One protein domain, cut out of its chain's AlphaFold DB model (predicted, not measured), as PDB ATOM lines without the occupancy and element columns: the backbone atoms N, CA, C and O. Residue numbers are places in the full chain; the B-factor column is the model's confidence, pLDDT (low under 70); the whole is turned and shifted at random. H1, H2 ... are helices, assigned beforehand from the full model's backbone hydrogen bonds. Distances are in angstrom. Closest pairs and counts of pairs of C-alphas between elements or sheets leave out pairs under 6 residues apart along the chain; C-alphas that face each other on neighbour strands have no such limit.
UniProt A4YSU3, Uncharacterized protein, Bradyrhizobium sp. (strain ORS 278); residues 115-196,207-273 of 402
ATOM      1  N   ALA A 115     463.561 429.712 395.606       79.31
ATOM      2  CA  ALA A 115     463.066 428.451 396.150       79.31
ATOM      3  C   ALA A 115     461.840 428.716 397.039       79.31
ATOM      4  O   ALA A 115     461.984 429.042 398.217       79.31
ATOM      5  N   ASP A 116     460.643 428.625 396.461       86.06
ATOM      6  CA  ASP A 116     459.379 428.877 397.160       86.06
ATOM      7  C   ASP A 116     458.235 428.026 396.580       86.06
ATOM      8  O   ASP A 116     458.414 427.306 395.595       86.06
ATOM      9  N   GLU A 117     457.049 428.100 397.181       87.25
ATOM     10  CA  GLU A 117     455.868 427.374 396.710       87.25
ATOM     11  C   GLU A 117     455.456 427.817 395.291       87.25
ATOM     12  O   GLU A 117     455.454 429.021 395.004       87.25
ATOM     13  N   PRO A 118     455.018 426.897 394.403       86.38
ATOM     14  CA  PRO A 118     454.691 427.225 393.011       86.38
ATOM     15  C   PRO A 118     453.704 428.390 392.853       86.38
ATOM     16  O   PRO A 118     453.906 429.266 392.015       86.38
ATOM     17  N   ALA A 119     452.678 428.460 393.707       86.94
ATOM     18  CA  ALA A 119     451.693 429.542 393.682       86.94
ATOM     19  C   ALA A 119     452.318 430.915 393.989       86.94
ATOM     20  O   ALA A 119     451.964 431.923 393.370       86.94
ATOM     21  N   LYS A 120     453.275 430.960 394.921       87.94
ATOM     22  CA  LYS A 120     454.002 432.182 395.268       87.94
ATOM     23  C   LYS A 120     454.996 432.561 394.174       87.94
ATOM     24  O   LYS A 120     455.067 433.732 393.811       87.94
ATOM     25  N   VAL A 121     455.690 431.593 393.577       89.50
ATOM     26  CA  VAL A 121     456.568 431.831 392.418       89.50
ATOM     27  C   VAL A 121     455.778 432.392 391.232       89.50
ATOM     28  O   VAL A 121     456.205 433.373 390.623       89.50
ATOM     29  N   ASP A 122     454.590 431.856 390.943       88.50
ATOM     30  CA  ASP A 122     453.695 432.373 389.901       88.50
ATOM     31  C   ASP A 122     453.251 433.817 390.180       88.50
ATOM     32  O   ASP A 122     453.192 434.653 389.268       88.50
ATOM     33  N   GLN A 123     452.976 434.134 391.447       88.69
ATOM     34  CA  GLN A 123     452.648 435.488 391.876       88.69
ATOM     35  C   GLN A 123     453.835 436.446 391.690       88.69
ATOM     36  O   GLN A 123     453.670 437.511 391.086       88.69
ATOM     37  N   ILE A 124     455.037 436.061 392.131       92.06
ATOM     38  CA  ILE A 124     456.265 436.845 391.938       92.06
ATOM     39  C   ILE A 124     456.517 437.046 390.437       92.06
ATOM     40  O   ILE A 124     456.771 438.175 390.017       92.06
ATOM     41  N   ARG A 125     456.352 436.006 389.605       92.25
ATOM     42  CA  ARG A 125     456.464 436.091 388.136       92.25
ATOM     43  C   ARG A 125     455.550 437.163 387.557       92.25
ATOM     44  O   ARG A 125     455.983 437.978 386.741       92.25
ATOM     45  N   ARG A 126     454.286 437.188 387.991       89.88
ATOM     46  CA  ARG A 126     453.296 438.172 387.530       89.88
ATOM     47  C   ARG A 126     453.712 439.603 387.864       89.88
ATOM     48  O   ARG A 126     453.431 440.499 387.072       89.88
ATOM     49  N   TYR A 127     454.335 439.829 389.013       92.06
ATOM     50  CA  TYR A 127     454.690 441.171 389.476       92.06
ATOM     51  C   TYR A 127     456.033 441.641 388.918       92.06
ATOM     52  O   TYR A 127     456.137 442.769 388.435       92.06
ATOM     53  N   LEU A 128     457.033 440.760 388.899       93.44
ATOM     54  CA  LEU A 128     458.395 441.100 388.504       93.44
ATOM     55  C   LEU A 128     458.501 441.469 387.018       93.44
ATOM     56  O   LEU A 128     459.198 442.422 386.679       93.44
ATOM     57  N   ARG A 129     457.711 440.838 386.135       92.81
ATOM     58  CA  ARG A 129     457.652 441.210 384.703       92.81
ATOM     59  C   ARG A 129     457.194 442.659 384.454       92.81
ATOM     60  O   ARG A 129     457.395 443.200 383.367       92.81
ATOM     61  N   HIS A 130     456.564 443.289 385.446       93.25
ATOM     62  CA  HIS A 130     456.108 444.680 385.406       93.25
ATOM     63  C   HIS A 130     456.969 445.621 386.265       93.25
ATOM     64  O   HIS A 130     456.624 446.793 386.401       93.25
ATOM     65  N   ALA A 131     458.069 445.136 386.846       93.69
ATOM     66  CA  ALA A 131     458.960 445.932 387.687       93.69
ATOM     67  C   ALA A 131     459.973 446.768 386.897       93.69
ATOM     68  O   ALA A 131     460.427 447.800 387.382       93.69
ATOM     69  N   PHE A 132     460.293 446.372 385.666       94.00
ATOM     70  CA  PHE A 132     461.270 447.072 384.835       94.00
ATOM     71  C   PHE A 132     460.549 447.979 383.832       94.00
ATOM     72  O   PHE A 132     460.066 447.531 382.788       94.00
ATOM     73  N   GLY A 133     460.414 449.254 384.208       88.25
ATOM     74  CA  GLY A 133     459.721 450.286 383.435       88.25
ATOM     75  C   GLY A 133     460.485 450.751 382.190       88.25
ATOM     76  O   GLY A 133     461.553 450.244 381.850       88.25
ATOM     77  N   LYS A 134     459.945 451.767 381.504       90.56
ATOM     78  CA  LYS A 134     460.554 452.329 380.281       90.56
ATOM     79  C   LYS A 134     461.969 452.860 380.529       90.56
ATOM     80  O   LYS A 134     462.797 452.734 379.631       90.56
ATOM     81  N   SER A 135     462.242 453.406 381.717       91.00
ATOM     82  CA  SER A 135     463.566 453.916 382.097       91.00
ATOM     83  C   SER A 135     464.645 452.843 381.955       91.00
ATOM     84  O   SER A 135     465.681 453.104 381.354       91.00
ATOM     85  N   ALA A 136     464.375 451.614 382.416       93.50
ATOM     86  CA  ALA A 136     465.335 450.511 382.367       93.50
ATOM     87  C   ALA A 136     465.753 450.152 380.932       93.50
ATOM     88  O   ALA A 136     466.907 449.813 380.718       93.50
ATOM     89  N   HIS A 137     464.836 450.272 379.964       93.38
ATOM     90  CA  HIS A 137     465.059 449.940 378.547       93.38
ATOM     91  C   HIS A 137     465.602 451.100 377.702       93.38
ATOM     92  O   HIS A 137     466.045 450.879 376.579       93.38
ATOM     93  N   ARG A 138     465.478 452.346 378.172       89.75
ATOM     94  CA  ARG A 138     465.820 453.550 377.390       89.75
ATOM     95  C   ARG A 138     467.075 454.247 377.886       89.75
ATOM     96  O   ARG A 138     467.798 454.832 377.082       89.75
ATOM     97  N   ALA A 139     467.301 454.238 379.194       88.19
ATOM     98  CA  ALA A 139     468.466 454.865 379.787       88.19
ATOM     99  C   ALA A 139     469.666 453.918 379.728       88.19
ATOM    100  O   ALA A 139     469.533 452.699 379.808       88.19
ATOM    101  N   ARG A 140     470.865 454.494 379.633       90.69
ATOM    102  CA  ARG A 140     472.108 453.735 379.780       90.69
ATOM    103  C   ARG A 140     472.389 453.551 381.265       90.69
ATOM    104  O   ARG A 140     472.563 454.539 381.970       90.69
ATOM    105  N   TRP A 141     472.446 452.308 381.725       95.00
ATOM    106  CA  TRP A 141     472.811 451.948 383.094       95.00
ATOM    107  C   TRP A 141     473.550 450.605 383.111       95.00
ATOM    108  O   TRP A 141     473.578 449.881 382.114       95.00
ATOM    109  N   GLN A 142     474.180 450.286 384.240       94.94
ATOM    110  CA  GLN A 142     474.937 449.052 384.421       94.94
ATOM    111  C   GLN A 142     474.679 448.468 385.806       94.94
ATOM    112  O   GLN A 142     474.584 449.212 386.777       94.94
ATOM    113  N   ALA A 143     474.605 447.139 385.906       95.25
ATOM    114  CA  ALA A 143     474.644 446.438 387.179       95.25
ATOM    115  C   ALA A 143     476.102 446.387 387.664       95.25
ATOM    116  O   ALA A 143     476.886 445.511 387.292       95.25
ATOM    117  N   THR A 144     476.487 447.387 388.447       95.06
ATOM    118  CA  THR A 144     477.818 447.523 389.035       95.06
ATOM    119  C   THR A 144     478.034 446.520 390.174       95.06
ATOM    120  O   THR A 144     477.121 445.826 390.613       95.06
ATOM    121  N   GLY A 145     479.262 446.438 390.688       91.00
ATOM    122  CA  GLY A 145     479.585 445.690 391.909       91.00
ATOM    123  C   GLY A 145     479.514 446.528 393.190       91.00
ATOM    124  O   GLY A 145     479.994 446.075 394.223       91.00
ATOM    125  N   ARG A 146     478.988 447.763 393.133       95.38
ATOM    126  CA  ARG A 146     478.934 448.667 394.296       95.38
ATOM    127  C   ARG A 146     478.120 448.057 395.436       95.38
ATOM    128  O   ARG A 146     477.097 447.409 395.185       95.38
ATOM    129  N   THR A 147     478.544 448.340 396.665       95.69
ATOM    130  CA  THR A 147     477.756 448.056 397.877       95.69
ATOM    131  C   THR A 147     476.463 448.871 397.887       95.69
ATOM    132  O   THR A 147     476.350 449.888 397.191       95.69
ATOM    133  N   SER A 148     475.482 448.430 398.676       95.75
ATOM    134  CA  SER A 148     474.202 449.123 398.838       95.75
ATOM    135  C   SER A 148     474.408 450.585 399.254       95.75
ATOM    136  O   SER A 148     473.843 451.485 398.642       95.75
ATOM    137  N   GLU A 149     475.291 450.848 400.216       96.19
ATOM    138  CA  GLU A 149     475.620 452.181 400.730       96.19
ATOM    139  C   GLU A 149     476.257 453.078 399.664       96.19
ATOM    140  O   GLU A 149     475.835 454.221 399.478       96.19
ATOM    141  N   GLN A 150     477.243 452.559 398.924       97.44
ATOM    142  CA  GLN A 150     477.883 453.299 397.830       97.44
ATOM    143  C   GLN A 150     476.875 453.663 396.739       97.44
ATOM    144  O   GLN A 150     476.903 454.776 396.208       97.44
ATOM    145  N   LEU A 151     475.977 452.734 396.404       97.62
ATOM    146  CA  LEU A 151     474.960 452.958 395.388       97.62
ATOM    147  C   LEU A 151     473.910 453.978 395.844       97.62
ATOM    148  O   LEU A 151     473.539 454.851 395.059       97.62
ATOM    149  N   ILE A 152     473.488 453.925 397.111       97.38
ATOM    150  CA  ILE A 152     472.592 454.921 397.717       97.38
ATOM    151  C   ILE A 152     473.216 456.313 397.631       97.38
ATOM    152  O   ILE A 152     472.560 457.248 397.178       97.38
ATOM    153  N   GLN A 153     474.486 456.460 398.014       97.25
ATOM    154  CA  GLN A 153     475.157 457.759 398.001       97.25
ATOM    155  C   GLN A 153     475.307 458.324 396.579       97.25
ATOM    156  O   GLN A 153     475.083 459.519 396.357       97.25
ATOM    157  N   ALA A 154     475.644 457.473 395.606       97.62
ATOM    158  CA  ALA A 154     475.715 457.864 394.200       97.62
ATOM    159  C   ALA A 154     474.336 458.290 393.666       97.62
ATOM    160  O   ALA A 154     474.207 459.360 393.075       97.62
ATOM    161  N   ALA A 155     473.289 457.514 393.951       97.38
ATOM    162  CA  ALA A 155     471.924 457.825 393.542       97.38
ATOM    163  C   ALA A 155     471.381 459.107 394.199       97.38
ATOM    164  O   ALA A 155     470.721 459.908 393.541       97.38
ATOM    165  N   LEU A 156     471.686 459.345 395.482       96.44
ATOM    166  CA  LEU A 156     471.350 460.601 396.159       96.44
ATOM    167  C   LEU A 156     472.034 461.790 395.491       96.44
ATOM    168  O   LEU A 156     471.415 462.839 395.349       96.44
ATOM    169  N   THR A 157     473.294 461.636 395.086       95.94
ATOM    170  CA  THR A 157     474.030 462.694 394.382       95.94
ATOM    171  C   THR A 157     473.339 463.037 393.063       95.94
ATOM    172  O   THR A 157     472.992 464.196 392.859       95.94
ATOM    173  N   GLU A 158     473.012 462.036 392.243       95.62
ATOM    174  CA  GLU A 158     472.308 462.230 390.967       95.62
ATOM    175  C   GLU A 158     470.929 462.890 391.136       95.62
ATOM    176  O   GLU A 158     470.559 463.777 390.370       95.62
ATOM    177  N   VAL A 159     470.152 462.481 392.146       94.25
ATOM    178  CA  VAL A 159     468.831 463.073 392.415       94.25
ATOM    179  C   VAL A 159     468.960 464.519 392.888       94.25
ATOM    180  O   VAL A 159     468.206 465.375 392.430       94.25
ATOM    181  N   ARG A 160     469.919 464.821 393.771       93.12
ATOM    182  CA  ARG A 160     470.173 466.196 394.228       93.12
ATOM    183  C   ARG A 160     470.629 467.088 393.078       93.12
ATOM    184  O   ARG A 160     470.139 468.207 392.962       93.12
ATOM    185  N   GLU A 161     471.492 466.585 392.199       92.12
ATOM    186  CA  GLU A 161     471.925 467.293 390.991       92.12
ATOM    187  C   GLU A 161     470.740 467.589 390.063       92.12
ATOM    188  O   GLU A 161     470.535 468.748 389.698       92.12
ATOM    189  N   ALA A 162     469.892 466.595 389.774       90.94
ATOM    190  CA  ALA A 162     468.687 466.779 388.960       90.94
ATOM    191  C   ALA A 162     467.719 467.812 389.571       90.94
ATOM    192  O   ALA A 162     467.200 468.678 388.861       90.94
ATOM    193  N   ILE A 163     467.527 467.766 390.896       89.06
ATOM    194  CA  ILE A 163     466.745 468.764 391.634       89.06
ATOM    195  C   ILE A 163     467.392 470.146 391.484       89.06
ATOM    196  O   ILE A 163     466.709 471.095 391.112       89.06
ATOM    197  N   SER A 164     468.699 470.277 391.721       87.00
ATOM    198  CA  SER A 164     469.414 471.560 391.657       87.00
ATOM    199  C   SER A 164     469.324 472.217 390.272       87.00
ATOM    200  O   SER A 164     469.042 473.414 390.173       87.00
ATOM    201  N   ALA A 165     469.433 471.413 389.209       87.06
ATOM    202  CA  ALA A 165     469.300 471.849 387.824       87.06
ATOM    203  C   ALA A 165     467.869 472.296 387.473       87.06
ATOM    204  O   ALA A 165     467.653 472.933 386.445       87.06
ATOM    205  N   GLY A 166     466.878 471.984 388.318       78.62
ATOM    206  CA  GLY A 166     465.469 472.295 388.074       78.62
ATOM    207  C   GLY A 166     464.880 471.556 386.881       78.62
ATOM    208  O   GLY A 166     463.835 471.948 386.369       78.62
ATOM    209  N   THR A 167     465.539 470.489 386.434       76.81
ATOM    210  CA  THR A 167     465.034 469.653 385.356       76.81
ATOM    211  C   THR A 167     464.044 468.644 385.921       76.81
ATOM    212  O   THR A 167     464.332 467.974 386.908       76.81
ATOM    213  N   THR A 168     462.918 468.445 385.242       70.81
ATOM    214  CA  THR A 168     462.038 467.280 385.460       70.81
ATOM    215  C   THR A 168     462.594 466.001 384.816       70.81
ATOM    216  O   THR A 168     461.902 464.983 384.742       70.81
ATOM    217  N   GLY A 169     463.838 466.070 384.326       70.94
ATOM    218  CA  GLY A 169     464.562 464.982 383.695       70.94
ATOM    219  C   GLY A 169     464.791 463.807 384.638       70.94
ATOM    220  O   GLY A 169     464.690 463.907 385.861       70.94
ATOM    221  N   GLU A 170     465.076 462.657 384.043       83.88
ATOM    222  CA  GLU A 170     465.344 461.447 384.802       83.88
ATOM    223  C   GLU A 170     466.697 461.548 385.519       83.88
ATOM    224  O   GLU A 170     467.689 461.893 384.876       83.88
ATOM    225  N   PRO A 171     466.769 461.212 386.822       88.50
ATOM    226  CA  PRO A 171     468.048 461.102 387.505       88.50
ATOM    227  C   PRO A 171     468.907 460.007 386.862       88.50
ATOM    228  O   PRO A 171     468.389 459.118 386.174       88.50
ATOM    229  N   GLY A 172     470.215 460.098 387.101       92.44
ATOM    230  CA  GLY A 172     471.249 459.322 386.424       92.44
ATOM    231  C   GLY A 172     471.208 457.795 386.621       92.44
ATOM    232  O   GLY A 172     470.272 457.232 387.209       92.44
ATOM    233  N   PRO A 173     472.227 457.091 386.094       96.12
ATOM    234  CA  PRO A 173     472.263 455.631 386.041       96.12
ATOM    235  C   PRO A 173     472.289 454.953 387.414       96.12
ATOM    236  O   PRO A 173     471.744 453.858 387.541       96.12
ATOM    237  N   SER A 174     472.873 455.572 388.442       97.94
ATOM    238  CA  SER A 174     472.959 454.981 389.785       97.94
ATOM    239  C   SER A 174     471.580 454.912 390.449       97.94
ATOM    240  O   SER A 174     471.256 453.920 391.098       97.94
ATOM    241  N   SER A 175     470.729 455.925 390.244       97.38
ATOM    242  CA  SER A 175     469.334 455.917 390.707       97.38
ATOM    243  C   SER A 175     468.512 454.798 390.062       97.38
ATOM    244  O   SER A 175     467.675 454.171 390.716       97.38
ATOM    245  N   LEU A 176     468.765 454.531 388.778       97.31
ATOM    246  CA  LEU A 176     468.081 453.497 388.017       97.31
ATOM    247  C   LEU A 176     468.571 452.110 388.423       97.31
ATOM    248  O   LEU A 176     467.754 451.230 388.681       97.31
ATOM    249  N   GLU A 177     469.882 451.934 388.556       97.94
ATOM    250  CA  GLU A 177     470.471 450.709 389.084       97.94
ATOM    251  C   GLU A 177     469.914 450.386 390.480       97.94
ATOM    252  O   GLU A 177     469.513 449.248 390.732       97.94
ATOM    253  N   LEU A 178     469.822 451.381 391.372       98.44
ATOM    254  CA  LEU A 178     469.250 451.202 392.707       98.44
ATOM    255  C   LEU A 178     467.793 450.732 392.643       98.44
ATOM    256  O   LEU A 178     467.417 449.809 393.363       98.44
ATOM    257  N   ALA A 179     466.984 451.333 391.767       98.00
ATOM    258  CA  ALA A 179     465.591 450.946 391.574       98.00
ATOM    259  C   ALA A 179     465.449 449.516 391.028       98.00
ATOM    260  O   ALA A 179     464.618 448.753 391.522       98.00
ATOM    261  N   VAL A 180     466.284 449.129 390.056       97.94
ATOM    262  CA  VAL A 180     466.308 447.767 389.495       97.94
ATOM    263  C   VAL A 180     466.732 446.748 390.550       97.94
ATOM    264  O   VAL A 180     466.100 445.705 390.682       97.94
ATOM    265  N   ARG A 181     467.763 447.039 391.348       98.06
ATOM    266  CA  ARG A 181     468.176 446.154 392.446       98.06
ATOM    267  C   ARG A 181     467.073 446.022 393.495       98.06
ATOM    268  O   ARG A 181     466.708 444.912 393.869       98.06
ATOM    269  N   ALA A 182     466.499 447.140 393.939       98.19
ATOM    270  CA  ALA A 182     465.458 447.155 394.964       98.19
ATOM    271  C   ALA A 182     464.145 446.502 394.502       98.19
ATOM    272  O   ALA A 182     463.359 446.061 395.341       98.19
ATOM    273  N   SER A 183     463.908 446.367 393.193       97.44
ATOM    274  CA  SER A 183     462.719 445.678 392.693       97.44
ATOM    275  C   SER A 183     462.663 444.215 393.131       97.44
ATOM    276  O   SER A 183     461.577 443.708 393.402       97.44
ATOM    277  N   TYR A 184     463.814 443.540 393.221       96.75
ATOM    278  CA  TYR A 184     463.886 442.138 393.624       96.75
ATOM    279  C   TYR A 184     463.326 441.914 395.039       96.75
ATOM    280  O   TYR A 184     462.310 441.225 395.150       96.75
ATOM    281  N   PRO A 185     463.876 442.513 396.115       96.81
ATOM    282  CA  PRO A 185     463.347 442.304 397.459       96.81
ATOM    283  C   PRO A 185     461.924 442.837 397.617       96.81
ATOM    284  O   PRO A 185     461.100 442.197 398.267       96.81
ATOM    285  N   LEU A 186     461.587 443.965 396.984       97.19
ATOM    286  CA  LEU A 186     460.240 444.530 397.070       97.19
ATOM    287  C   LEU A 186     459.179 443.578 396.505       97.19
ATOM    288  O   LEU A 186     458.128 443.402 397.121       97.19
ATOM    289  N   VAL A 187     459.454 442.928 395.374       95.44
ATOM    290  CA  VAL A 187     458.508 441.996 394.748       95.44
ATOM    291  C   VAL A 187     458.554 440.613 395.405       95.44
ATOM    292  O   VAL A 187     457.504 440.066 395.736       95.44
ATOM    293  N   VAL A 188     459.743 440.049 395.645       93.06
ATOM    294  CA  VAL A 188     459.908 438.699 396.225       93.06
ATOM    295  C   VAL A 188     459.363 438.627 397.653       93.06
ATOM    296  O   VAL A 188     458.733 437.640 398.028       93.06
ATOM    297  N   SER A 189     459.523 439.691 398.445       92.31
ATOM    298  CA  SER A 189     458.929 439.786 399.785       92.31
ATOM    299  C   SER A 189     457.447 440.200 399.776       92.31
ATOM    300  O   SER A 189     456.889 440.460 400.845       92.31
ATOM    301  N   GLY A 190     456.805 440.298 398.603       90.56
ATOM    302  CA  GLY A 190     455.381 440.632 398.451       90.56
ATOM    303  C   GLY A 190     455.013 442.058 398.873       90.56
ATOM    304  O   GLY A 190     453.864 442.325 399.236       90.56
ATOM    305  N   ARG A 191     455.990 442.974 398.894       93.25
ATOM    306  CA  ARG A 191     455.814 444.368 399.336       93.25
ATOM    307  C   ARG A 191     455.478 445.327 398.206       93.25
ATOM    308  O   ARG A 191     455.013 446.420 398.495       93.25
ATOM    309  N   LEU A 192     455.672 444.917 396.961       92.81
ATOM    310  CA  LEU A 192     455.288 445.662 395.772       92.81
ATOM    311  C   LEU A 192     454.650 444.701 394.770       92.81
ATOM    312  O   LEU A 192     455.292 443.771 394.285       92.81
ATOM    313  N   ASN A 193     453.375 444.928 394.472       89.00
ATOM    314  CA  ASN A 193     452.550 444.030 393.677       89.00
ATOM    315  C   ASN A 193     452.105 444.729 392.390       89.00
ATOM    316  O   ASN A 193     451.890 445.941 392.370       89.00
ATOM    317  N   ALA A 194     451.932 443.970 391.308       75.44
ATOM    318  CA  ALA A 194     451.203 444.467 390.141       75.44
ATOM    319  C   ALA A 194     449.692 444.305 390.344       75.44
ATOM    320  O   ALA A 194     449.264 443.466 391.142       75.44
ATOM    321  N   ASP A 195     448.923 445.119 389.616       67.31
ATOM    322  CA  ASP A 195     447.462 445.222 389.668       67.31
ATOM    323  C   ASP A 195     446.747 443.894 389.999       67.31
ATOM    324  O   ASP A 195     446.956 442.849 389.369       67.31
ATOM    325  N   ARG A 196     445.866 443.966 391.000       58.44
ATOM    326  CA  ARG A 196     444.896 442.931 391.350       58.44
ATOM    327  C   ARG A 196     443.602 443.215 390.588       58.44
ATOM    328  O   ARG A 196     442.579 443.521 391.198       58.44
ATOM    329  N   ARG A 207     448.738 451.481 388.833       88.50
ATOM    330  CA  ARG A 207     450.169 451.591 388.524       88.50
ATOM    331  C   ARG A 207     450.877 450.250 388.652       88.50
ATOM    332  O   ARG A 207     450.649 449.486 389.595       88.50
ATOM    333  N   THR A 208     451.774 449.990 387.719       91.12
ATOM    334  CA  THR A 208     452.708 448.871 387.741       91.12
ATOM    335  C   THR A 208     453.818 449.091 388.779       91.12
ATOM    336  O   THR A 208     454.133 450.235 389.116       91.12
ATOM    337  N   PRO A 209     454.468 448.016 389.269       94.00
ATOM    338  CA  PRO A 209     455.644 448.126 390.130       94.00
ATOM    339  C   PRO A 209     456.730 449.037 389.545       94.00
ATOM    340  O   PRO A 209     457.292 449.855 390.267       94.00
ATOM    341  N   GLY A 210     456.976 448.962 388.232       94.31
ATOM    342  CA  GLY A 210     457.955 449.805 387.548       94.31
ATOM    343  C   GLY A 210     457.636 451.296 387.617       94.31
ATOM    344  O   GLY A 210     458.538 452.091 387.844       94.31
ATOM    345  N   GLU A 211     456.362 451.687 387.515       93.06
ATOM    346  CA  GLU A 211     455.952 453.095 387.653       93.06
ATOM    347  C   GLU A 211     456.159 453.627 389.079       93.06
ATOM    348  O   GLU A 211     456.513 454.793 389.269       93.06
ATOM    349  N   ILE A 212     455.979 452.777 390.094       94.12
ATOM    350  CA  ILE A 212     456.241 453.137 391.495       94.12
ATOM    351  C   ILE A 212     457.748 453.286 391.723       94.12
ATOM    352  O   ILE A 212     458.181 454.292 392.277       94.12
ATOM    353  N   LEU A 213     458.556 452.341 391.235       95.94
ATOM    354  CA  LEU A 213     460.019 452.400 391.315       95.94
ATOM    355  C   LEU A 213     460.586 453.633 390.590       95.94
ATOM    356  O   LEU A 213     461.454 454.323 391.129       95.94
ATOM    357  N   ASP A 214     460.046 453.961 389.414       93.56
ATOM    358  CA  ASP A 214     460.396 455.171 388.666       93.56
ATOM    359  C   ASP A 214     460.020 456.454 389.419       93.56
ATOM    360  O   ASP A 214     460.727 457.456 389.322       93.56
ATOM    361  N   THR A 215     458.939 456.432 390.200       92.94
ATOM    362  CA  THR A 215     458.565 457.557 391.070       92.94
ATOM    363  C   THR A 215     459.530 457.673 392.252       92.94
ATOM    364  O   THR A 215     460.048 458.754 392.531       92.94
ATOM    365  N   MET A 216     459.828 456.555 392.922       95.31
ATOM    366  CA  MET A 216     460.734 456.515 394.073       95.31
ATOM    367  C   MET A 216     462.123 457.043 393.708       95.31
ATOM    368  O   MET A 216     462.648 457.913 394.405       95.31
ATOM    369  N   ARG A 217     462.694 456.602 392.580       94.69
ATOM    370  CA  ARG A 217     464.060 456.987 392.192       94.69
ATOM    371  C   ARG A 217     464.244 458.474 391.878       94.69
ATOM    372  O   ARG A 217     465.375 458.916 391.743       94.69
ATOM    373  N   ARG A 218     463.156 459.243 391.750       93.06
ATOM    374  CA  ARG A 218     463.159 460.686 391.450       93.06
ATOM    375  C   ARG A 218     463.102 461.574 392.695       93.06
ATOM    376  O   ARG A 218     463.065 462.792 392.569       93.06
ATOM    377  N   SER A 219     463.079 460.989 393.893       92.00
ATOM    378  CA  SER A 219     462.966 461.729 395.153       92.00
ATOM    379  C   SER A 219     464.009 461.271 396.167       92.00
ATOM    380  O   SER A 219     464.352 460.094 396.219       92.00
ATOM    381  N   VAL A 220     464.477 462.189 397.018       93.50
ATOM    382  CA  VAL A 220     465.451 461.883 398.084       93.50
ATOM    383  C   VAL A 220     464.925 460.780 399.010       93.50
ATOM    384  O   VAL A 220     465.600 459.776 399.229       93.50
ATOM    385  N   GLN A 221     463.678 460.913 399.476       93.75
ATOM    386  CA  GLN A 221     463.026 459.900 400.309       93.75
ATOM    387  C   GLN A 221     462.932 458.545 399.599       93.75
ATOM    388  O   GLN A 221     463.168 457.504 400.210       93.75
ATOM    389  N   GLY A 222     462.585 458.532 398.310       95.94
ATOM    390  CA  GLY A 222     462.467 457.290 397.560       95.94
ATOM    391  C   GLY A 222     463.811 456.585 397.394       95.94
ATOM    392  O   GLY A 222     463.859 455.372 397.567       95.94
ATOM    393  N   ILE A 223     464.914 457.316 397.194       97.88
ATOM    394  CA  ILE A 223     466.266 456.734 397.219       97.88
ATOM    395  C   ILE A 223     466.577 456.098 398.576       97.88
ATOM    396  O   ILE A 223     467.029 454.952 398.616       97.88
ATOM    397  N   HIS A 224     466.274 456.780 399.686       97.88
ATOM    398  CA  HIS A 224     466.432 456.189 401.017       97.88
ATOM    399  C   HIS A 224     465.574 454.932 401.198       97.88
ATOM    400  O   HIS A 224     466.057 453.937 401.731       97.88
ATOM    401  N   GLN A 225     464.329 454.935 400.714       98.25
ATOM    402  CA  GLN A 225     463.425 453.792 400.834       98.25
ATOM    403  C   GLN A 225     463.881 452.589 399.994       98.25
ATOM    404  O   GLN A 225     463.806 451.456 400.477       98.25
ATOM    405  N   LEU A 226     464.363 452.815 398.765       98.38
ATOM    406  CA  LEU A 226     464.938 451.773 397.905       98.38
ATOM    407  C   LEU A 226     466.211 451.197 398.536       98.38
ATOM    408  O   LEU A 226     466.349 449.982 398.651       98.38
ATOM    409  N   GLY A 227     467.100 452.071 399.009       97.75
ATOM    410  CA  GLY A 227     468.308 451.685 399.726       97.75
ATOM    411  C   GLY A 227     468.017 450.863 400.972       97.75
ATOM    412  O   GLY A 227     468.618 449.814 401.192       97.75
ATOM    413  N   ARG A 228     467.029 451.289 401.766       97.81
ATOM    414  CA  ARG A 228     466.627 450.559 402.964       97.81
ATOM    415  C   ARG A 228     466.081 449.175 402.639       97.81
ATOM    416  O   ARG A 228     466.396 448.230 403.356       97.81
ATOM    417  N   ALA A 229     465.322 449.038 401.553       98.06
ATOM    418  CA  ALA A 229     464.828 447.736 401.129       98.06
ATOM    419  C   ALA A 229     465.975 446.753 400.825       98.06
ATOM    420  O   ALA A 229     465.870 445.580 401.170       98.06
ATOM    421  N   LEU A 230     467.088 447.227 400.251       97.81
ATOM    422  CA  LEU A 230     468.282 446.401 400.037       97.81
ATOM    423  C   LEU A 230     468.939 445.984 401.357       97.81
ATOM    424  O   LEU A 230     469.146 444.797 401.588       97.81
ATOM    425  N   LEU A 231     469.194 446.943 402.250       97.25
ATOM    426  CA  LEU A 231     469.867 446.700 403.536       97.25
ATOM    427  C   LEU A 231     469.056 445.817 404.495       97.25
ATOM    428  O   LEU A 231     469.607 445.086 405.324       97.25
ATOM    429  N   ASP A 232     467.729 445.925 404.444       97.38
ATOM    430  CA  ASP A 232     466.847 445.069 405.230       97.38
ATOM    431  C   ASP A 232     466.796 443.659 404.648       97.38
ATOM    432  O   ASP A 232     466.877 442.701 405.415       97.38
ATOM    433  N   PHE A 233     466.757 443.523 403.321       96.38
ATOM    434  CA  PHE A 233     466.778 442.219 402.662       96.38
ATOM    435  C   PHE A 233     468.094 441.465 402.881       96.38
ATOM    436  O   PHE A 233     468.068 440.294 403.250       96.38
ATOM    437  N   GLU A 234     469.235 442.141 402.729       94.56
ATOM    438  CA  GLU A 234     470.564 441.578 403.001       94.56
ATOM    439  C   GLU A 234     470.689 441.104 404.456       94.56
ATOM    440  O   GLU A 234     471.200 440.020 404.731       94.56
ATOM    441  N   GLY A 235     470.141 441.882 405.394       93.81
ATOM    442  CA  GLY A 235     470.092 441.529 406.812       93.81
ATOM    443  C   GLY A 235     469.001 440.524 407.195       93.81
ATOM    444  O   GLY A 235     468.832 440.276 408.387       93.81
ATOM    445  N   ASN A 236     468.233 439.991 406.236       93.69
ATOM    446  CA  ASN A 236     467.070 439.125 406.461       93.69
ATOM    447  C   ASN A 236     466.054 439.702 407.474       93.69
ATOM    448  O   ASN A 236     465.534 439.009 408.351       93.69
ATOM    449  N   ARG A 237     465.799 441.008 407.380       94.69
ATOM    450  CA  ARG A 237     464.851 441.754 408.216       94.69
ATOM    451  C   ARG A 237     463.586 442.083 407.423       94.69
ATOM    452  O   ARG A 237     463.638 442.193 406.196       94.69
ATOM    453  N   PRO A 238     462.440 442.299 408.096       94.88
ATOM    454  CA  PRO A 238     461.289 442.920 407.453       94.88
ATOM    455  C   PRO A 238     461.704 444.233 406.781       94.88
ATOM    456  O   PRO A 238     462.479 444.996 407.350       94.88
ATOM    457  N   LEU A 239     461.191 444.496 405.578       97.00
ATOM    458  CA  LEU A 239     461.492 445.727 404.850       97.00
ATOM    459  C   LEU A 239     460.810 446.912 405.550       97.00
ATOM    460  O   LEU A 239     459.581 446.971 405.617       97.00
ATOM    461  N   ARG A 240     461.591 447.842 406.100       96.25
ATOM    462  CA  ARG A 240     461.075 448.936 406.936       96.25
ATOM    463  C   ARG A 240     460.847 450.220 406.157       96.25
ATOM    464  O   ARG A 240     461.523 450.504 405.168       96.25
ATOM    465  N   ALA A 241     459.866 450.988 406.609       94.75
ATOM    466  CA  ALA A 241     459.538 452.293 406.065       94.75
ATOM    467  C   ALA A 241     460.525 453.351 406.562       94.75
ATOM    468  O   ALA A 241     460.933 453.320 407.726       94.75
ATOM    469  N   VAL A 242     460.856 454.312 405.701       93.38
ATOM    470  CA  VAL A 242     461.701 455.457 406.061       93.38
ATOM    471  C   VAL A 242     460.994 456.796 405.869       93.38
ATOM    472  O   VAL A 242     460.034 456.937 405.097       93.38
ATOM    473  N   ASP A 243     461.449 457.789 406.619       87.50
ATOM    474  CA  ASP A 243     461.068 459.185 406.448       87.50
ATOM    475  C   ASP A 243     461.929 459.911 405.412       87.50
ATOM    476  O   ASP A 243     462.788 459.328 404.749       87.50
ATOM    477  N   GLU A 244     461.640 461.195 405.230       84.38
ATOM    478  CA  GLU A 244     462.312 462.076 404.284       84.38
ATOM    479  C   GLU A 244     463.815 462.245 404.572       84.38
ATOM    480  O   GLU A 244     464.569 462.554 403.649       84.38
ATOM    481  N   SER A 245     464.257 462.010 405.814       83.81
ATOM    482  CA  SER A 245     465.671 462.018 406.219       83.81
ATOM    483  C   SER A 245     466.361 460.661 406.040       83.81
ATOM    484  O   SER A 245     467.583 460.562 406.150       83.81
ATOM    485  N   GLY A 246     465.586 459.613 405.749       87.31
ATOM    486  CA  GLY A 246     466.053 458.234 405.669       87.31
ATOM    487  C   GLY A 246     466.050 457.493 407.007       87.31
ATOM    488  O   GLY A 246     466.507 456.349 407.056       87.31
ATOM    489  N   ALA A 247     465.524 458.094 408.079       91.31
ATOM    490  CA  ALA A 247     465.364 457.426 409.363       91.31
ATOM    491  C   ALA A 247     464.173 456.458 409.331       91.31
ATOM    492  O   ALA A 247     463.209 456.638 408.585       91.31
ATOM    493  N   ILE A 248     464.247 455.396 410.135       92.12
ATOM    494  CA  ILE A 248     463.198 454.372 410.201       92.12
ATOM    495  C   ILE A 248     461.954 454.975 410.849       92.12
ATOM    496  O   ILE A 248     462.026 455.537 411.941       92.12
ATOM    497  N   LYS A 249     460.798 454.803 410.207       88.94
ATOM    498  CA  LYS A 249     459.520 455.215 410.788       88.94
ATOM    499  C   LYS A 249     459.064 454.223 411.851       88.94
ATOM    500  O   LYS A 249     458.982 453.022 411.593       88.94
ATOM    501  N   CYS A 250     458.666 454.750 413.000       86.25
ATOM    502  CA  CYS A 250     457.968 454.007 414.045       86.25
ATOM    503  C   CYS A 250     456.478 454.367 414.053       86.25
ATOM    504  O   CYS A 250     456.077 455.436 413.590       86.25
ATOM    505  N   LEU A 251     455.649 453.466 414.579       81.00
ATOM    506  CA  LEU A 251     454.248 453.746 414.888       81.00
ATOM    507  C   LEU A 251     454.133 454.899 415.899       81.00
ATOM    508  O   LEU A 251     455.069 455.192 416.638       81.00
ATOM    509  N   THR A 252     452.970 455.551 415.943       70.38
ATOM    510  CA  THR A 252     452.693 456.769 416.733       70.38
ATOM    511  C   THR A 252     452.934 456.620 418.237       70.38
ATOM    512  O   THR A 252     453.119 457.608 418.936       70.38
ATOM    513  N   ASN A 253     452.949 455.390 418.742       68.19
ATOM    514  CA  ASN A 253     453.238 455.036 420.129       68.19
ATOM    515  C   ASN A 253     454.719 454.677 420.377       68.19
ATOM    516  O   ASN A 253     455.061 454.222 421.465       68.19
ATOM    517  N   GLY A 254     455.586 454.815 419.367       66.75
ATOM    518  CA  GLY A 254     457.014 454.496 419.424       66.75
ATOM    519  C   GLY A 254     457.339 453.007 419.588       66.75
ATOM    520  O   GLY A 254     458.512 452.656 419.671       66.75
ATOM    521  N   SER A 255     456.337 452.121 419.641       70.00
ATOM    522  CA  SER A 255     456.532 450.742 420.105       70.00
ATOM    523  C   SER A 255     457.007 449.772 419.024       70.00
ATOM    524  O   SER A 255     457.476 448.686 419.350       70.00
ATOM    525  N   SER A 256     456.850 450.114 417.744       81.50
ATOM    526  CA  SER A 256     457.232 449.222 416.647       81.50
ATOM    527  C   SER A 256     457.541 449.966 415.352       81.50
ATOM    528  O   SER A 256     456.893 450.951 414.996       81.50
ATOM    529  N   GLU A 257     458.546 449.463 414.640       89.88
ATOM    530  CA  GLU A 257     458.954 449.947 413.324       89.88
ATOM    531  C   GLU A 257     457.872 449.620 412.281       89.88
ATOM    532  O   GLU A 257     457.304 448.522 412.257       89.88
ATOM    533  N   ILE A 258     457.581 450.567 411.393       89.94
ATOM    534  CA  ILE A 258     456.604 450.378 410.322       89.94
ATOM    535  C   ILE A 258     457.242 449.523 409.227       89.94
ATOM    536  O   ILE A 258     458.257 449.891 408.638       89.94
ATOM    537  N   THR A 259     456.623 448.386 408.915       93.19
ATOM    538  CA  THR A 259     456.999 447.559 407.758       93.19
ATOM    539  C   THR A 259     456.285 448.070 406.509       93.19
ATOM    540  O   THR A 259     455.085 448.349 406.550       93.19
ATOM    541  N   ILE A 260     456.989 448.160 405.381       93.81
ATOM    542  CA  ILE A 260     456.371 448.583 404.121       93.81
ATOM    543  C   ILE A 260     455.361 447.543 403.622       93.81
ATOM    544  O   ILE A 260     455.493 446.329 403.816       93.81
ATOM    545  N   THR A 261     454.338 448.038 402.942       90.56
ATOM    546  CA  THR A 261     453.338 447.257 402.213       90.56
ATOM    547  C   THR A 261     453.121 447.897 400.844       90.56
ATOM    548  O   THR A 261     453.496 449.050 400.632       90.56
ATOM    549  N   ASP A 262     452.483 447.180 399.922       89.50
ATOM    550  CA  ASP A 262     452.196 447.710 398.582       89.50
ATOM    551  C   ASP A 262     451.337 448.984 398.650       89.50
ATOM    552  O   ASP A 262     451.657 450.000 398.035       89.50
ATOM    553  N   VAL A 263     450.313 448.971 399.510       86.31
ATOM    554  CA  VAL A 263     449.450 450.132 399.774       86.31
ATOM    555  C   VAL A 263     450.252 451.300 400.353       86.31
ATOM    556  O   VAL A 263     450.043 452.444 399.955       86.31
ATOM    557  N   TYR A 264     451.197 451.023 401.258       88.69
ATOM    558  CA  TYR A 264     452.076 452.052 401.810       88.69
ATOM    559  C   TYR A 264     452.896 452.737 400.709       88.69
ATOM    560  O   TYR A 264     452.836 453.956 400.588       88.69
ATOM    561  N   LEU A 265     453.609 451.971 399.876       91.56
ATOM    562  CA  LEU A 265     454.467 452.531 398.824       91.56
ATOM    563  C   LEU A 265     453.664 453.344 397.805       91.56
ATOM    564  O   LEU A 265     454.091 454.421 397.394       91.56
ATOM    565  N   ARG A 266     452.476 452.863 397.434       89.31
ATOM    566  CA  ARG A 266     451.577 453.560 396.507       89.31
ATOM    567  C   ARG A 266     451.100 454.905 397.046       89.31
ATOM    568  O   ARG A 266     451.073 455.876 396.290       89.31
ATOM    569  N   ASN A 267     450.757 454.962 398.330       84.81
ATOM    570  CA  ASN A 267     450.305 456.186 398.990       84.81
ATOM    571  C   ASN A 267     451.457 457.158 399.280       84.81
ATOM    572  O   ASN A 267     451.266 458.372 399.224       84.81
ATOM    573  N   GLU A 268     452.639 456.628 399.596       86.81
ATOM    574  CA  GLU A 268     453.830 457.413 399.921       86.81
ATOM    575  C   GLU A 268     454.454 458.058 398.680       86.81
ATOM    576  O   GLU A 268     454.937 459.187 398.748       86.81
ATOM    577  N   PHE A 269     454.413 457.360 397.544       89.75
ATOM    578  CA  PHE A 269     454.980 457.799 396.273       89.75
ATOM    579  C   PHE A 269     453.868 457.901 395.219       89.75
ATOM    580  O   PHE A 269     453.734 456.997 394.391       89.75
ATOM    581  N   PRO A 270     453.025 458.952 395.250       82.88
ATOM    582  CA  PRO A 270     451.946 459.156 394.281       82.88
ATOM    583  C   PRO A 270     452.503 459.462 392.879       82.88
ATOM    584  O   PRO A 270     453.652 459.890 392.756       82.88
ATOM    585  N   PRO A 271     451.722 459.261 391.800       79.75
ATOM    586  CA  PRO A 271     452.190 459.607 390.462       79.75
ATOM    587  C   PRO A 271     452.418 461.123 390.328       79.75
ATOM    588  O   PRO A 271     451.849 461.897 391.102       79.75
ATOM    589  N   PRO A 272     453.207 461.564 389.330       73.12
ATOM    590  CA  PRO A 272     453.447 462.983 389.083       73.12
ATOM    591  C   PRO A 272     452.139 463.782 389.013       73.12
ATOM    592  O   PRO A 272     451.178 463.348 388.381       73.12
ATOM    593  N   GLY A 273     452.097 464.928 389.695       65.31
ATOM    594  CA  GLY A 273     450.908 465.786 389.770       65.31
ATOM    595  C   GLY A 273     449.798 465.283 390.700       65.31
ATOM    596  O   GLY A 273     448.826 466.003 390.912       65.31
TER     597      GLY A 273
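AT A GLANCE: This is residues 115 to 196 and 207 to 273 of the 402 residues of an uncharacterized protein of Bradyrhizobium sp. (strain ORS 278) (UniProt A4YSU3). The model is a compact all-helix body with H4 through its core: H3 and H6 lie side by side, running opposite ways, and cross one side of H4, while H1 and the short H2 pack on its other side. H5 packs on H4 next to this core, with H7 beyond H5, and the stretch between H6 and H7 loops away from the helices to a tip around residue 253. The printed part has 149 residues, with seven named helices in the order H1 to H7, holding 79 of those residues, and no named strand. The radius of gyration of the C-alphas is 14.9 A, and the outline is rounded, spanning 45 by 39 by 34 A.

HOW THE PARTS SIT: H1, residues 118 to 128, touches H4, residues 173 to 188, with residues 183 to 188 of H4 alone; the closest C-alphas, of Ile 124 and Val 188, are 5.9 A apart, at a shallow tilt of 24 degrees, opposite ways. H2, residues 134 to 138, only just touches H4, with 3 pairs of C-alphas within 8 A, the closest those of Ala 136 and Leu 176 at 7.0 A. H3, residues 148 to 164, touches H4 at a steep tilt of 54 degrees, closest at C-alphas 155 and 175, 4.3 A. H4 is the hub, touching five helices. H5, residues 209 to 216, touches H4 at a steep tilt of 48 degrees, closest at C-alphas 179 and 213, 5.8 A. H6, residues 220 to 234, touches H4 at a steep tilt of 50 degrees, closest at C-alphas 182 and 226, 5.5 A. H3 and H6 touch at a shallow tilt of 9 degrees, opposite ways, closest at C-alphas 152 and 227, 5.7 A. H5 and H6 touch only at the corner, where C-alphas 216 and 222 are 4.0 A apart. H7, residues 262 to 268, is close to H5 but not clearly touching, with C-alphas 212 and 266 at 6.9 A. Every O i to N i+4 pair is within hydrogen-bond range in H1, H2, H3, H5, H6 and H7; in H4 it is 10 of 12.

IN THESE COORDINATES: H1 begins at C-alpha 118 (454.691, 427.225, 393.011) and measures 15.1 A. H3 is 24.0 A long, H4 23.3 A from C-alpha 173 (472.263, 455.631, 386.041), and H6 21.5 A. H7 ends at C-alpha 268 (453.830, 457.413, 399.921).

THE WHOLE: The C-alphas of Glu 117 and Ala 165 are farthest apart, 47.3 A. Residues 197 to 206 are not printed, and C-alphas 196 and 207 are 10.5 A apart across the cut. The link H6 to H7 is long, 27 residues. Residues 195 to 196, 253 to 254 and 273 have pLDDT under 70.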